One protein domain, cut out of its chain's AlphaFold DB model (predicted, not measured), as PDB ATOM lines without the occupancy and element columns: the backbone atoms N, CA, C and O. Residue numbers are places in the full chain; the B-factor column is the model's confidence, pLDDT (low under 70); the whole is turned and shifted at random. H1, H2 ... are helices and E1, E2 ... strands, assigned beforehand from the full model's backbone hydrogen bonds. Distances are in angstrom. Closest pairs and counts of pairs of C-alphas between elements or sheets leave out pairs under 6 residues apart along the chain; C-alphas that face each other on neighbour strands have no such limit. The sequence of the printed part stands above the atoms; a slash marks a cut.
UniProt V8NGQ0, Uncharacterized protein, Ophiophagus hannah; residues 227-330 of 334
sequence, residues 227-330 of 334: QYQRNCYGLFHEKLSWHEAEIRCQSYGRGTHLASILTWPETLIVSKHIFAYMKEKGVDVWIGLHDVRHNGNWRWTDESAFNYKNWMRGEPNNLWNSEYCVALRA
ATOM      1  N   GLN A 227     204.425 212.330 196.050       83.38
ATOM      2  CA  GLN A 227     205.668 211.915 195.410       83.38
ATOM      3  C   GLN A 227     206.713 213.029 195.521       83.38
ATOM      4  O   GLN A 227     206.474 214.157 195.082       83.38
ATOM      5  N   TYR A 228     207.895 212.704 196.043       80.81
ATOM      6  CA  TYR A 228     209.064 213.577 195.978       80.81
ATOM      7  C   TYR A 228     210.294 212.761 195.575       80.81
ATOM      8  O   TYR A 228     210.701 211.823 196.258       80.81
ATOM      9  N   GLN A 229     210.876 213.112 194.425       80.88
ATOM     10  CA  GLN A 229     211.925 212.326 193.770       80.88
ATOM     11  C   GLN A 229     211.490 210.859 193.569       80.88
ATOM     12  O   GLN A 229     210.517 210.597 192.861       80.88
ATOM     13  N   ARG A 230     212.213 209.903 194.165       80.06
ATOM     14  CA  ARG A 230     211.918 208.462 194.103       80.06
ATOM     15  C   ARG A 230     211.148 207.946 195.325       80.06
ATOM     16  O   ARG A 230     210.916 206.747 195.407       80.06
ATOM     17  N   ASN A 231     210.757 208.832 196.241       87.00
ATOM     18  CA  ASN A 231     210.095 208.482 197.492       87.00
ATOM     19  C   ASN A 231     208.610 208.867 197.461       87.00
ATOM     20  O   ASN A 231     208.202 209.813 196.777       87.00
ATOM     21  N   CYS A 232     207.824 208.140 198.249       90.38
ATOM     22  CA  CYS A 232     206.395 208.350 198.432       90.38
ATOM     23  C   CYS A 232     206.106 208.618 199.910       90.38
ATOM     24  O   CYS A 232     206.521 207.840 200.762       90.38
ATOM     25  N   TYR A 233     205.367 209.686 200.204       92.44
ATOM     26  CA  TYR A 233     205.039 210.119 201.562       92.44
ATOM     27  C   TYR A 233     203.524 210.053 201.747       92.44
ATOM     28  O   TYR A 233     202.776 210.738 201.046       92.44
ATOM     29  N   GLY A 234     203.074 209.213 202.676       90.56
ATOM     30  CA  GLY A 234     201.673 209.118 203.080       90.56
ATOM     31  C   GLY A 234     201.402 209.963 204.323       90.56
ATOM     32  O   GLY A 234     202.219 209.986 205.242       90.56
ATOM     33  N   LEU A 235     200.251 210.637 204.358       90.25
ATOM     34  CA  LEU A 235     199.769 211.364 205.531       90.25
ATOM     35  C   LEU A 235     198.547 210.659 206.123       90.25
ATOM     36  O   LEU A 235     197.559 210.418 205.427       90.25
ATOM     37  N   PHE A 236     198.599 210.371 207.421       89.19
ATOM     38  CA  PHE A 236     197.559 209.637 208.137       89.19
ATOM     39  C   PHE A 236     197.009 210.482 209.287       89.19
ATOM     40  O   PHE A 236     197.756 211.174 209.971       89.19
ATOM     41  N   HIS A 237     195.692 210.420 209.495       86.81
ATOM     42  CA  HIS A 237     194.982 211.203 210.518       86.81
ATOM     43  C   HIS A 237     194.765 210.416 211.825       86.81
ATOM     44  O   HIS A 237     194.158 210.917 212.771       86.81
ATOM     45  N   GLU A 238     195.224 209.164 211.868       88.25
ATOM     46  CA  GLU A 238     195.131 208.277 213.027       88.25
ATOM     47  C   GLU A 238     195.990 208.842 214.173       88.25
ATOM     48  O   GLU A 238     197.189 209.069 214.014       88.25
ATOM     49  N   LYS A 239     195.383 209.085 215.343       89.69
ATOM     50  CA  LYS A 239     196.105 209.552 216.535       89.69
ATOM     51  C   LYS A 239     196.776 208.362 217.217       89.69
ATOM     52  O   LYS A 239     196.131 207.652 217.981       89.69
ATOM     53  N   LEU A 240     198.054 208.160 216.916       92.69
ATOM     54  CA  LEU A 240     198.874 207.060 217.423       92.69
ATOM     55  C   LEU A 240     200.048 207.593 218.254       92.69
ATOM     56  O   LEU A 240     200.530 208.711 218.029       92.69
ATOM     57  N   SER A 241     200.544 206.785 219.193       93.88
ATOM     58  CA  SER A 241     201.880 207.011 219.751       93.88
ATOM     59  C   SER A 241     202.941 206.861 218.655       93.88
ATOM     60  O   SER A 241     202.707 206.216 217.632       93.88
ATOM     61  N   TRP A 242     204.132 207.428 218.863       95.25
ATOM     62  CA  TRP A 242     205.210 207.333 217.873       95.25
ATOM     63  C   TRP A 242     205.555 205.875 217.519       95.25
ATOM     64  O   TRP A 242     205.740 205.543 216.352       95.25
ATOM     65  N   HIS A 243     205.576 204.984 218.517       94.62
ATOM     66  CA  HIS A 243     205.884 203.568 218.309       94.62
ATOM     67  C   HIS A 243     204.798 202.846 217.499       94.62
ATOM     68  O   HIS A 243     205.109 202.109 216.565       94.62
ATOM     69  N   GLU A 244     203.525 203.093 217.813       95.62
ATOM     70  CA  GLU A 244     202.401 202.556 217.038       95.62
ATOM     71  C   GLU A 244     202.401 203.095 215.603       95.62
ATOM     72  O   GLU A 244     202.103 202.349 214.672       95.62
ATOM     73  N   ALA A 245     202.776 204.362 215.408       96.44
ATOM     74  CA  ALA A 245     202.883 204.974 214.090       96.44
ATOM     75  C   ALA A 245     203.998 204.335 213.242       96.44
ATOM     76  O   ALA A 245     203.767 204.045 212.071       96.44
ATOM     77  N   GLU A 246     205.168 204.034 213.818       96.69
ATOM     78  CA  GLU A 246     206.236 203.307 213.110       96.69
ATOM     79  C   GLU A 246     205.795 201.893 212.716       96.69
ATOM     80  O   GLU A 246     205.943 201.510 211.556       96.69
ATOM     81  N   ILE A 247     205.178 201.138 213.634       95.06
ATOM     82  CA  ILE A 247     204.627 199.803 213.330       95.06
ATOM     83  C   ILE A 247     203.586 199.898 212.208       95.06
ATOM     84  O   ILE A 247     203.569 199.086 211.277       95.06
ATOM     85  N   ARG A 248     202.717 200.911 212.272       94.62
ATOM     86  CA  ARG A 248     201.702 201.169 211.255       94.62
ATOM     87  C   ARG A 248     202.337 201.470 209.902       94.62
ATOM     88  O   ARG A 248     201.900 200.885 208.912       94.62
ATOM     89  N   CYS A 249     203.365 202.312 209.844       93.75
ATOM     90  CA  CYS A 249     204.102 202.596 208.614       93.75
ATOM     91  C   CYS A 249     204.743 201.330 208.040       93.75
ATOM     92  O   CYS A 249     204.491 201.023 206.881       93.75
ATOM     93  N   GLN A 250     205.452 200.543 208.853       94.50
ATOM     94  CA  GLN A 250     206.091 199.289 208.428       94.50
ATOM     95  C   GLN A 250     205.098 198.246 207.891       94.50
ATOM     96  O   GLN A 250     205.458 197.403 207.064       94.50
ATOM     97  N   SER A 251     203.827 198.311 208.307       93.06
ATOM     98  CA  SER A 251     202.777 197.415 207.804       93.06
ATOM     99  C   SER A 251     202.470 197.589 206.306       93.06
ATOM    100  O   SER A 251     201.886 196.687 205.704       93.06
ATOM    101  N   TYR A 252     202.888 198.698 205.680       87.06
ATOM    102  CA  TYR A 252     202.686 198.952 204.247       87.06
ATOM    103  C   TYR A 252     203.675 198.205 203.342       87.06
ATOM    104  O   TYR A 252     203.442 198.109 202.136       87.06
ATOM    105  N   GLY A 253     204.745 197.633 203.900       84.19
ATOM    106  CA  GLY A 253     205.673 196.773 203.173       84.19
ATOM    107  C   GLY A 253     207.139 197.036 203.494       84.19
ATOM    108  O   GLY A 253     207.506 197.869 204.322       84.19
ATOM    109  N   ARG A 254     208.022 196.303 202.812       85.56
ATOM    110  CA  ARG A 254     209.470 196.475 202.989       85.56
ATOM    111  C   ARG A 254     209.908 197.869 202.541       85.56
ATOM    112  O   ARG A 254     209.532 198.304 201.458       85.56
ATOM    113  N   GLY A 255     210.739 198.517 203.356       81.88
ATOM    114  CA  GLY A 255     211.243 199.866 203.087       81.88
ATOM    115  C   GLY A 255     210.233 200.979 203.375       81.88
ATOM    116  O   GLY A 255     210.424 202.093 202.901       81.88
ATOM    117  N   THR A 256     209.161 200.689 204.122       92.44
ATOM    118  CA  THR A 256     208.217 201.703 204.606       92.44
ATOM    119  C   THR A 256     208.445 201.956 206.093       92.44
ATOM    120  O   THR A 256     208.513 201.022 206.886       92.44
ATOM    121  N   HIS A 257     208.595 203.226 206.450       97.31
ATOM    122  CA  HIS A 257     208.939 203.710 207.787       97.31
ATOM    123  C   HIS A 257     208.262 205.065 208.004       97.31
ATOM    124  O   HIS A 257     207.788 205.684 207.043       97.31
ATOM    125  N   LEU A 258     208.233 205.555 209.244       97.62
ATOM    126  CA  LEU A 258     208.008 206.977 209.470       97.62
ATOM    127  C   LEU A 258     209.028 207.793 208.664       97.62
ATOM    128  O   LEU A 258     210.205 207.445 208.579       97.62
ATOM    129  N   ALA A 259     208.564 208.887 208.060       96.50
ATOM    130  CA  ALA A 259     209.336 209.607 207.053       96.50
ATOM    131  C   ALA A 259     210.676 210.123 207.597       96.50
ATOM    132  O   ALA A 259     210.719 210.757 208.657       96.50
ATOM    133  N   SER A 260     211.747 209.913 206.833       96.25
ATOM    134  CA  SER A 260     212.981 210.673 206.978       96.25
ATOM    135  C   SER A 260     212.897 211.980 206.191       96.25
ATOM    136  O   SER A 260     212.233 212.053 205.162       96.25
ATOM    137  N   ILE A 261     213.518 213.040 206.714       94.31
ATOM    138  CA  ILE A 261     213.631 214.335 206.033       94.31
ATOM    139  C   ILE A 261     215.114 214.664 205.953       94.31
ATOM    140  O   ILE A 261     215.751 214.983 206.955       94.31
ATOM    141  N   LEU A 262     215.677 214.557 204.758       92.06
ATOM    142  CA  LEU A 262     217.119 214.558 204.530       92.06
ATOM    143  C   LEU A 262     217.610 215.867 203.922       92.06
ATOM    144  O   LEU A 262     218.816 216.117 203.872       92.06
ATOM    145  N   THR A 263     216.696 216.711 203.447       84.12
ATOM    146  CA  THR A 263     217.046 217.986 202.830       84.12
ATOM    147  C   THR A 263     216.019 219.085 203.112       84.12
ATOM    148  O   THR A 263     214.848 218.847 203.416       84.12
ATOM    149  N   TRP A 264     216.453 220.334 202.959       80.25
ATOM    150  CA  TRP A 264     215.564 221.492 203.059       80.25
ATOM    151  C   TRP A 264     214.443 221.517 201.998       80.25
ATOM    152  O   TRP A 264     213.298 221.780 202.352       80.25
ATOM    153  N   PRO A 265     214.693 221.164 200.724       77.94
ATOM    154  CA  PRO A 265     213.644 221.028 199.707       77.94
ATOM    155  C   PRO A 265     212.560 220.016 200.049       77.94
ATOM    156  O   PRO A 265     211.375 220.282 199.864       77.94
ATOM    157  N   GLU A 266     212.974 218.866 200.566       85.56
ATOM    158  CA  GLU A 266     212.070 217.830 201.046       85.56
ATOM    159  C   GLU A 266     211.222 218.344 202.210       85.56
ATOM    160  O   GLU A 266     210.004 218.189 202.189       85.56
ATOM    161  N   THR A 267     211.840 219.066 203.155       86.12
ATOM    162  CA  THR A 267     211.127 219.726 204.264       86.12
ATOM    163  C   THR A 267     209.996 220.612 203.740       86.12
ATOM    164  O   THR A 267     208.872 220.538 204.230       86.12
ATOM    165  N   LEU A 268     210.267 221.444 202.732       81.06
ATOM    166  CA  LEU A 268     209.270 222.358 202.172       81.06
ATOM    167  C   LEU A 268     208.113 221.634 201.488       81.06
ATOM    168  O   LEU A 268     206.954 222.003 201.671       81.06
ATOM    169  N   ILE A 269     208.418 220.621 200.683       80.94
ATOM    170  CA  ILE A 269     207.398 219.919 199.902       80.94
ATOM    171  C   ILE A 269     206.519 219.063 200.823       80.94
ATOM    172  O   ILE A 269     205.293 219.107 200.698       80.94
ATOM    173  N   VAL A 270     207.118 218.364 201.793       87.19
ATOM    174  CA  VAL A 270     206.387 217.571 202.795       87.19
ATOM    175  C   VAL A 270     205.549 218.474 203.704       87.19
ATOM    176  O   VAL A 270     204.364 218.212 203.894       87.19
ATOM    177  N   SER A 271     206.103 219.584 204.204       83.19
ATOM    178  CA  SER A 271     205.350 220.520 205.057       83.19
ATOM    179  C   SER A 271     204.189 221.198 204.324       83.19
ATOM    180  O   SER A 271     203.103 221.306 204.894       83.19
ATOM    181  N   LYS A 272     204.360 221.587 203.049       78.50
ATOM    182  CA  LYS A 272     203.258 222.115 202.224       78.50
ATOM    183  C   LYS A 272     202.168 221.068 202.004       78.50
ATOM    184  O   LYS A 272     200.990 221.410 202.051       78.50
ATOM    185  N   HIS A 273     202.541 219.810 201.766       83.38
ATOM    186  CA  HIS A 273     201.571 218.725 201.634       83.38
ATOM    187  C   HIS A 273     200.781 218.525 202.933       83.38
ATOM    188  O   HIS A 273     199.556 218.508 202.890       83.38
ATOM    189  N   ILE A 274     201.447 218.497 204.090       85.69
ATOM    190  CA  ILE A 274     200.764 218.419 205.391       85.69
ATOM    191  C   ILE A 274     199.804 219.599 205.575       85.69
ATOM    192  O   ILE A 274     198.640 219.379 205.892       85.69
ATOM    193  N   PHE A 275     200.250 220.829 205.310       80.12
ATOM    194  CA  PHE A 275     199.416 222.031 205.426       80.12
ATOM    195  C   PHE A 275     198.185 222.007 204.505       80.12
ATOM    196  O   PHE A 275     197.120 222.483 204.882       80.12
ATOM    197  N   ALA A 276     198.307 221.452 203.297       77.62
ATOM    198  CA  ALA A 276     197.193 221.374 202.353       77.62
ATOM    199  C   ALA A 276     196.104 220.372 202.784       77.62
ATOM    200  O   ALA A 276     194.930 220.580 202.475       77.62
ATOM    201  N   TYR A 277     196.485 219.296 203.479       77.38
ATOM    202  CA  TYR A 277     195.572 218.220 203.879       77.38
ATOM    203  C   TYR A 277     195.067 218.363 205.327       77.38
ATOM    204  O   TYR A 277     193.923 218.011 205.613       77.38
ATOM    205  N   MET A 278     195.865 218.943 206.228       73.62
ATOM    206  CA  MET A 278     195.465 219.257 207.601       73.62
ATOM    207  C   MET A 278     194.786 220.631 207.640       73.62
ATOM    208  O   MET A 278     195.439 221.666 207.551       73.62
ATOM    209  N   LYS A 279     193.457 220.661 207.803       62.69
ATOM    210  CA  LYS A 279     192.700 221.923 207.954       62.69
ATOM    211  C   LYS A 279     193.012 222.667 209.261       62.69
ATOM    212  O   LYS A 279     192.728 223.859 209.367       62.69
ATOM    213  N   GLU A 280     193.558 221.973 210.256       66.38
ATOM    214  CA  GLU A 280     193.934 222.538 211.552       66.38
ATOM    215  C   GLU A 280     195.347 223.139 211.488       66.38
ATOM    216  O   GLU A 280     196.290 222.516 210.998       66.38
ATOM    217  N   LYS A 281     195.510 224.373 211.982       62.47
ATOM    218  CA  LYS A 281     196.827 225.022 212.071       62.47
ATOM    219  C   LYS A 281     197.617 224.456 213.253       62.47
ATOM    220  O   LYS A 281     197.055 224.255 214.324       62.47
ATOM    221  N   GLY A 282     198.930 224.289 213.075       62.97
ATOM    222  CA  GLY A 282     199.842 223.898 214.158       62.97
ATOM    223  C   GLY A 282     199.806 222.414 214.524       62.97
ATOM    224  O   GLY A 282     200.168 222.068 215.643       62.97
ATOM    225  N   VAL A 283     199.368 221.546 213.606       73.56
ATOM    226  CA  VAL A 283     199.389 220.095 213.824       73.56
ATOM    227  C   VAL A 283     200.819 219.572 213.718       73.56
ATOM    228  O   VAL A 283     201.529 219.842 212.743       73.56
ATOM    229  N   ASP A 284     201.208 218.804 214.729       85.06
ATOM    230  CA  ASP A 284     202.452 218.050 214.764       85.06
ATOM    231  C   ASP A 284     202.219 216.658 214.165       85.06
ATOM    232  O   ASP A 284     201.257 215.970 214.511       85.06
ATOM    233  N   VAL A 285     203.094 216.245 213.249       90.94
ATOM    234  CA  VAL A 285     203.020 214.944 212.569       90.94
ATOM    235  C   VAL A 285     204.278 214.148 212.877       90.94
ATOM    236  O   VAL A 285     205.382 214.646 212.661       90.94
ATOM    237  N   TRP A 286     204.135 212.916 213.365       95.19
ATOM    238  CA  TRP A 286     205.285 212.059 213.657       95.19
ATOM    239  C   TRP A 286     206.161 211.820 212.420       95.19
ATOM    240  O   TRP A 286     205.658 211.571 211.324       95.19
ATOM    241  N   ILE A 287     207.479 211.866 212.620       96.00
ATOM    242  CA  ILE A 287     208.499 211.495 211.631       96.00
ATOM    243  C   ILE A 287     209.481 210.491 212.245       96.00
ATOM    244  O   ILE A 287     209.482 210.278 213.455       96.00
ATOM    245  N   GLY A 288     210.329 209.862 211.428       97.00
ATOM    246  CA  GLY A 288     211.146 208.718 211.859       97.00
ATOM    247  C   GLY A 288     212.348 209.059 212.744       97.00
ATOM    248  O   GLY A 288     213.082 208.159 213.154       97.00
ATOM    249  N   LEU A 289     212.597 210.342 213.030       96.81
ATOM    250  CA  LEU A 289     213.747 210.757 213.830       96.81
ATOM    251  C   LEU A 289     213.476 210.490 215.311       96.81
ATOM    252  O   LEU A 289     212.466 210.939 215.856       96.81
ATOM    253  N   HIS A 290     214.388 209.778 215.964       95.50
ATOM    254  CA  HIS A 290     214.282 209.449 217.381       95.50
ATOM    255  C   HIS A 290     215.660 209.280 218.034       95.50
ATOM    256  O   HIS A 290     216.664 209.036 217.358       95.50
ATOM    257  N   ASP A 291     215.714 209.414 219.357       92.94
ATOM    258  CA  ASP A 291     216.898 209.169 220.180       92.94
ATOM    259  C   ASP A 291     216.723 207.870 220.977       92.94
ATOM    260  O   ASP A 291     216.214 207.859 222.098       92.94
ATOM    261  N   VAL A 292     217.168 206.760 220.379       86.19
ATOM    262  CA  VAL A 292     217.040 205.395 220.928       86.19
ATOM    263  C   VAL A 292     217.623 205.265 222.334       86.19
ATOM    264  O   VAL A 292     217.151 204.458 223.131       86.19
ATOM    265  N   ARG A 293     218.722 205.975 222.610       86.00
ATOM    266  CA  ARG A 293     219.541 205.766 223.812       86.00
ATOM    267  C   ARG A 293     219.393 206.889 224.830       86.00
ATOM    268  O   ARG A 293     220.121 206.867 225.820       86.00
ATOM    269  N   HIS A 294     218.498 207.847 224.583       86.44
ATOM    270  CA  HIS A 294     218.265 208.999 225.456       86.44
ATOM    271  C   HIS A 294     219.563 209.753 225.790       86.44
ATOM    272  O   HIS A 294     219.793 210.168 226.924       86.44
ATOM    273  N   ASN A 295     220.464 209.857 224.810       85.81
ATOM    274  CA  ASN A 295     221.808 210.407 224.990       85.81
ATOM    275  C   ASN A 295     222.174 211.468 223.941       85.81
ATOM    276  O   ASN A 295     223.352 211.781 223.759       85.81
ATOM    277  N   GLY A 296     221.174 212.005 223.243       83.94
ATOM    278  CA  GLY A 296     221.306 213.020 222.205       83.94
ATOM    279  C   GLY A 296     221.733 212.483 220.836       83.94
ATOM    280  O   GLY A 296     221.960 213.279 219.923       83.94
ATOM    281  N   ASN A 297     221.848 211.160 220.658       88.81
ATOM    282  CA  ASN A 297     222.257 210.560 219.387       88.81
ATOM    283  C   ASN A 297     221.046 210.160 218.541       88.81
ATOM    284  O   ASN A 297     220.648 208.995 218.494       88.81
ATOM    285  N   TRP A 298     220.514 211.143 217.822       93.00
ATOM    286  CA  TRP A 298     219.373 210.994 216.924       93.00
ATOM    287  C   TRP A 298     219.659 210.099 215.713       93.00
ATOM    288  O   TRP A 298     220.733 210.173 215.106       93.00
ATOM    289  N   ARG A 299     218.675 209.273 215.344       95.38
ATOM    290  CA  ARG A 299     218.719 208.346 214.205       95.38
ATOM    291  C   ARG A 299     217.357 208.261 213.525       95.38
ATOM    292  O   ARG A 299     216.329 208.413 214.178       95.38
ATOM    293  N   TRP A 300     217.364 208.012 212.220       96.94
ATOM    294  CA  TRP A 300     216.151 207.708 211.468       96.94
ATOM    295  C   TRP A 300     215.800 206.219 211.588       96.94
ATOM    296  O   TRP A 300     216.701 205.381 211.657       96.94
ATOM    297  N   THR A 301     214.507 205.885 211.613       96.69
ATOM    298  CA  THR A 301     214.021 204.489 211.632       96.69
ATOM    299  C   THR A 301     214.312 203.724 210.346       96.69
ATOM    300  O   THR A 301     214.457 202.508 210.394       96.69
ATOM    301  N   ASP A 302     214.456 204.428 209.224       94.94
ATOM    302  CA  ASP A 302     214.794 203.874 207.907       94.94
ATOM    303  C   ASP A 302     216.310 203.714 207.669       94.94
ATOM    304  O   ASP A 302     216.734 203.445 206.548       94.94
ATOM    305  N   GLU A 303     217.128 203.926 208.706       94.75
ATOM    306  CA  GLU A 303     218.597 203.883 208.665       94.75
ATOM    307  C   GLU A 303     219.264 204.952 207.777       94.75
ATOM    308  O   GLU A 303     220.480 204.919 207.556       94.75
ATOM    309  N   SER A 304     218.512 205.957 207.317       94.50
ATOM    310  CA  SER A 304     219.072 207.091 206.588       94.50
ATOM    311  C   SER A 304     220.100 207.865 207.425       94.50
ATOM    312  O   SER A 304     220.053 207.925 208.658       94.50
ATOM    313  N   ALA A 305     221.045 208.525 206.752       94.12
ATOM    314  CA  ALA A 305     222.070 209.317 207.426       94.12
ATOM    315  C   ALA A 305     221.488 210.598 208.056       94.12
ATOM    316  O   ALA A 305     220.883 211.430 207.377       94.12
ATOM    317  N   PHE A 306     221.743 210.816 209.349       93.00
ATOM    318  CA  PHE A 306     221.317 212.023 210.066       93.00
ATOM    319  C   PHE A 306     222.311 213.190 209.901       93.00
ATOM    320  O   PHE A 306     222.997 213.605 210.836       93.00
ATOM    321  N   ASN A 307     222.392 213.727 208.679       91.69
ATOM    322  CA  ASN A 307     223.290 214.842 208.340       91.69
ATOM    323  C   ASN A 307     222.571 216.196 208.246       91.69
ATOM    324  O   ASN A 307     223.188 217.245 208.423       91.69
ATOM    325  N   TYR A 308     221.270 216.178 207.961       89.44
ATOM    326  CA  TYR A 308     220.438 217.369 207.859       89.44
ATOM    327  C   TYR A 308     219.689 217.612 209.168       89.44
ATOM    328  O   TYR A 308     219.083 216.702 209.729       89.44
ATOM    329  N   LYS A 309     219.745 218.854 209.658       90.19
ATOM    330  CA  LYS A 309     219.134 219.277 210.921       90.19
ATOM    331  C   LYS A 309     218.345 220.553 210.676       90.19
ATOM    332  O   LYS A 309     218.921 221.556 210.266       90.19
ATOM    333  N   ASN A 310     217.046 220.512 210.945       87.56
ATOM    334  CA  ASN A 310     216.148 221.658 210.809       87.56
ATOM    335  C   ASN A 310     215.216 221.747 212.018       87.56
ATOM    336  O   ASN A 310     213.995 221.680 211.899       87.56
ATOM    337  N   TRP A 311     215.832 221.819 213.195       89.62
ATOM    338  CA  TRP A 311     215.136 221.960 214.465       89.62
ATOM    339  C   TRP A 311     214.469 223.331 214.574       89.62
ATOM    340  O   TRP A 311     215.009 224.336 214.104       89.62
ATOM    341  N   MET A 312     213.311 223.381 215.234       86.56
ATOM    342  CA  MET A 312     212.726 224.653 215.648       86.56
ATOM    343  C   MET A 312     213.639 225.356 216.657       86.56
ATOM    344  O   MET A 312     214.475 224.740 217.319       86.56
ATOM    345  N   ARG A 313     213.486 226.676 216.782       86.25
ATOM    346  CA  ARG A 313     214.263 227.458 217.746       86.25
ATOM    347  C   ARG A 313     214.027 226.916 219.158       86.25
ATOM    348  O   ARG A 313     212.904 226.950 219.640       86.25
ATOM    349  N   GLY A 314     215.106 226.501 219.818       84.44
ATOM    350  CA  GLY A 314     215.049 225.927 221.162       84.44
ATOM    351  C   GLY A 314     214.901 224.406 221.194       84.44
ATOM    352  O   GLY A 314     214.856 223.866 222.287       84.44
ATOM    353  N   GLU A 315     214.876 223.727 220.043       89.00
ATOM    354  CA  GLU A 315     214.896 222.265 219.952       89.00
ATOM    355  C   GLU A 315     216.261 221.730 219.478       89.00
ATOM    356  O   GLU A 315     216.979 222.427 218.749       89.00
ATOM    357  N   PRO A 316     216.625 220.483 219.829       89.00
ATOM    358  CA  PRO A 316     215.966 219.631 220.823       89.00
ATOM    359  C   PRO A 316     216.298 220.099 222.252       89.00
ATOM    360  O   PRO A 316     217.471 220.335 222.552       89.00
ATOM    361  N   ASN A 317     215.305 220.220 223.136       86.62
ATOM    362  CA  ASN A 317     215.538 220.587 224.548       86.62
ATOM    363  C   ASN A 317     215.282 219.456 225.556       86.62
ATOM    364  O   ASN A 317     215.656 219.608 226.720       86.62
ATOM    365  N   ASN A 318     214.721 218.327 225.112       84.06
ATOM    366  CA  ASN A 318     214.367 217.195 225.966       84.06
ATOM    367  C   ASN A 318     213.504 217.623 227.165       84.06
ATOM    368  O   ASN A 318     213.812 217.307 228.320       84.06
ATOM    369  N   LEU A 319     212.442 218.385 226.897       79.56
ATOM    370  CA  LEU A 319     211.552 218.918 227.920       79.56
ATOM    371  C   LEU A 319     211.041 217.772 228.810       79.56
ATOM    372  O   LEU A 319     210.596 216.716 228.349       79.56
ATOM    373  N   TRP A 320     211.171 217.963 230.125       74.50
ATOM    374  CA  TRP A 320     210.819 216.972 231.151       74.50
ATOM    375  C   TRP A 320     211.548 215.617 231.042       74.50
ATOM    376  O   TRP A 320     211.087 214.635 231.620       74.50
ATOM    377  N   ASN A 321     212.685 215.550 230.340       77.50
ATOM    378  CA  ASN A 321     213.405 214.307 230.033       77.50
ATOM    379  C   ASN A 321     212.536 213.258 229.316       77.50
ATOM    380  O   ASN A 321     212.649 212.062 229.604       77.50
ATOM    381  N   SER A 322     211.648 213.699 228.421       79.06
ATOM    382  CA  SER A 322     210.629 212.841 227.802       79.06
ATOM    383  C   SER A 322     210.501 212.967 226.279       79.06
ATOM    384  O   SER A 322     209.666 212.287 225.683       79.06
ATOM    385  N   GLU A 323     211.337 213.773 225.618       83.75
ATOM    386  CA  GLU A 323     211.191 214.079 224.187       83.75
ATOM    387  C   GLU A 323     212.256 213.374 223.349       83.75
ATOM    388  O   GLU A 323     213.264 213.945 222.935       83.75
ATOM    389  N   TYR A 324     212.010 212.094 223.088       91.25
ATOM    390  CA  TYR A 324     212.933 211.237 222.337       91.25
ATOM    391  C   TYR A 324     212.423 210.866 220.945       91.25
ATOM    392  O   TYR A 324     213.105 210.156 220.212       91.25
ATOM    393  N   CYS A 325     211.245 211.360 220.575       94.00
ATOM    394  CA  CYS A 325     210.573 211.096 219.310       94.00
ATOM    395  C   CYS A 325     210.204 212.427 218.661       94.00
ATOM    396  O   CYS A 325     209.641 213.298 219.323       94.00
ATOM    397  N   VAL A 326     210.513 212.596 217.377       94.25
ATOM    398  CA  VAL A 326     210.363 213.893 216.709       94.25
ATOM    399  C   VAL A 326     209.070 213.950 215.915       94.25
ATOM    400  O   VAL A 326     208.724 213.025 215.178       94.25
ATOM    401  N   ALA A 327     208.392 215.088 216.013       91.62
ATOM    402  CA  ALA A 327     207.315 215.460 215.114       91.62
ATOM    403  C   ALA A 327     207.729 216.646 214.236       91.62
ATOM    404  O   ALA A 327     208.444 217.554 214.664       91.62
ATOM    405  N   LEU A 328     207.266 216.640 212.992       89.06
ATOM    406  CA  LEU A 328     207.335 217.782 212.099       89.06
ATOM    407  C   LEU A 328     206.136 218.693 212.377       89.06
ATOM    408  O   LEU A 328     204.987 218.268 212.243       89.06
ATOM    409  N   ARG A 329     206.402 219.957 212.702       81.75
ATOM    410  CA  ARG A 329     205.364 220.988 212.792       81.75
ATOM    411  C   ARG A 329     205.139 221.614 211.420       81.75
ATOM    412  O   ARG A 329     206.067 222.182 210.839       81.75
ATOM    413  N   ALA A 330     203.917 221.533 210.901       66.56
ATOM    414  CA  ALA A 330     203.559 222.275 209.694       66.56
ATOM    415  C   ALA A 330     203.563 223.788 209.994       66.56
ATOM    416  O   ALA A 330     203.079 224.190 211.059       66.56
TER     417      ALA A 330
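Overview. This is residues 227 to 330 of the 334 residues of an uncharacterized protein of Ophiophagus hannah (UniProt V8NGQ0). With little regular structure, this domain has a two-stranded hairpin, E2 and E3, in the middle, H1 near E2, H2 near the end of E3, and long loops round them. The 104 printed residues, with E1, H1, H2, E2, E3 in chain order, are of mixed class, only 38 in named elements. The whole is compact, radius of gyration of the C-alphas 13.4 A, spanning 33 by 32 by 27 A.

Arrangement. Look at E2, residues 284 to 290, and E3, residues 325 to 329, antiparallel at 141 degrees: N 285 and O 328, 2.9 A apart, are within hydrogen-bond range. H1, residues 242 to 250, has its closest C-alphas to E2 at Trp 242 and Trp 286, 6.3 A. H2, residues 264 to 277, comes closest to E3 at C-alphas 271 and 329, 7.7 A. In both helices every O i to N i+4 pair is within hydrogen-bond range. E1, residues 231 to 233, pairs with no named strand.

Along the chain. Find C-alpha 284 at (202.452, 218.050, 214.764), where E2 begins, 14.9 A long; E3, 12.9 A long, ends at C-alpha 329 at (205.364, 220.988, 212.792). H2 measures 20.3 A, H1 12.4 A.

Size, cuts and confidence. The printed part has no cut. Links H1 to H2 and E2 to E3 are long. Residues 279 to 282 and 330 have pLDDT under 70.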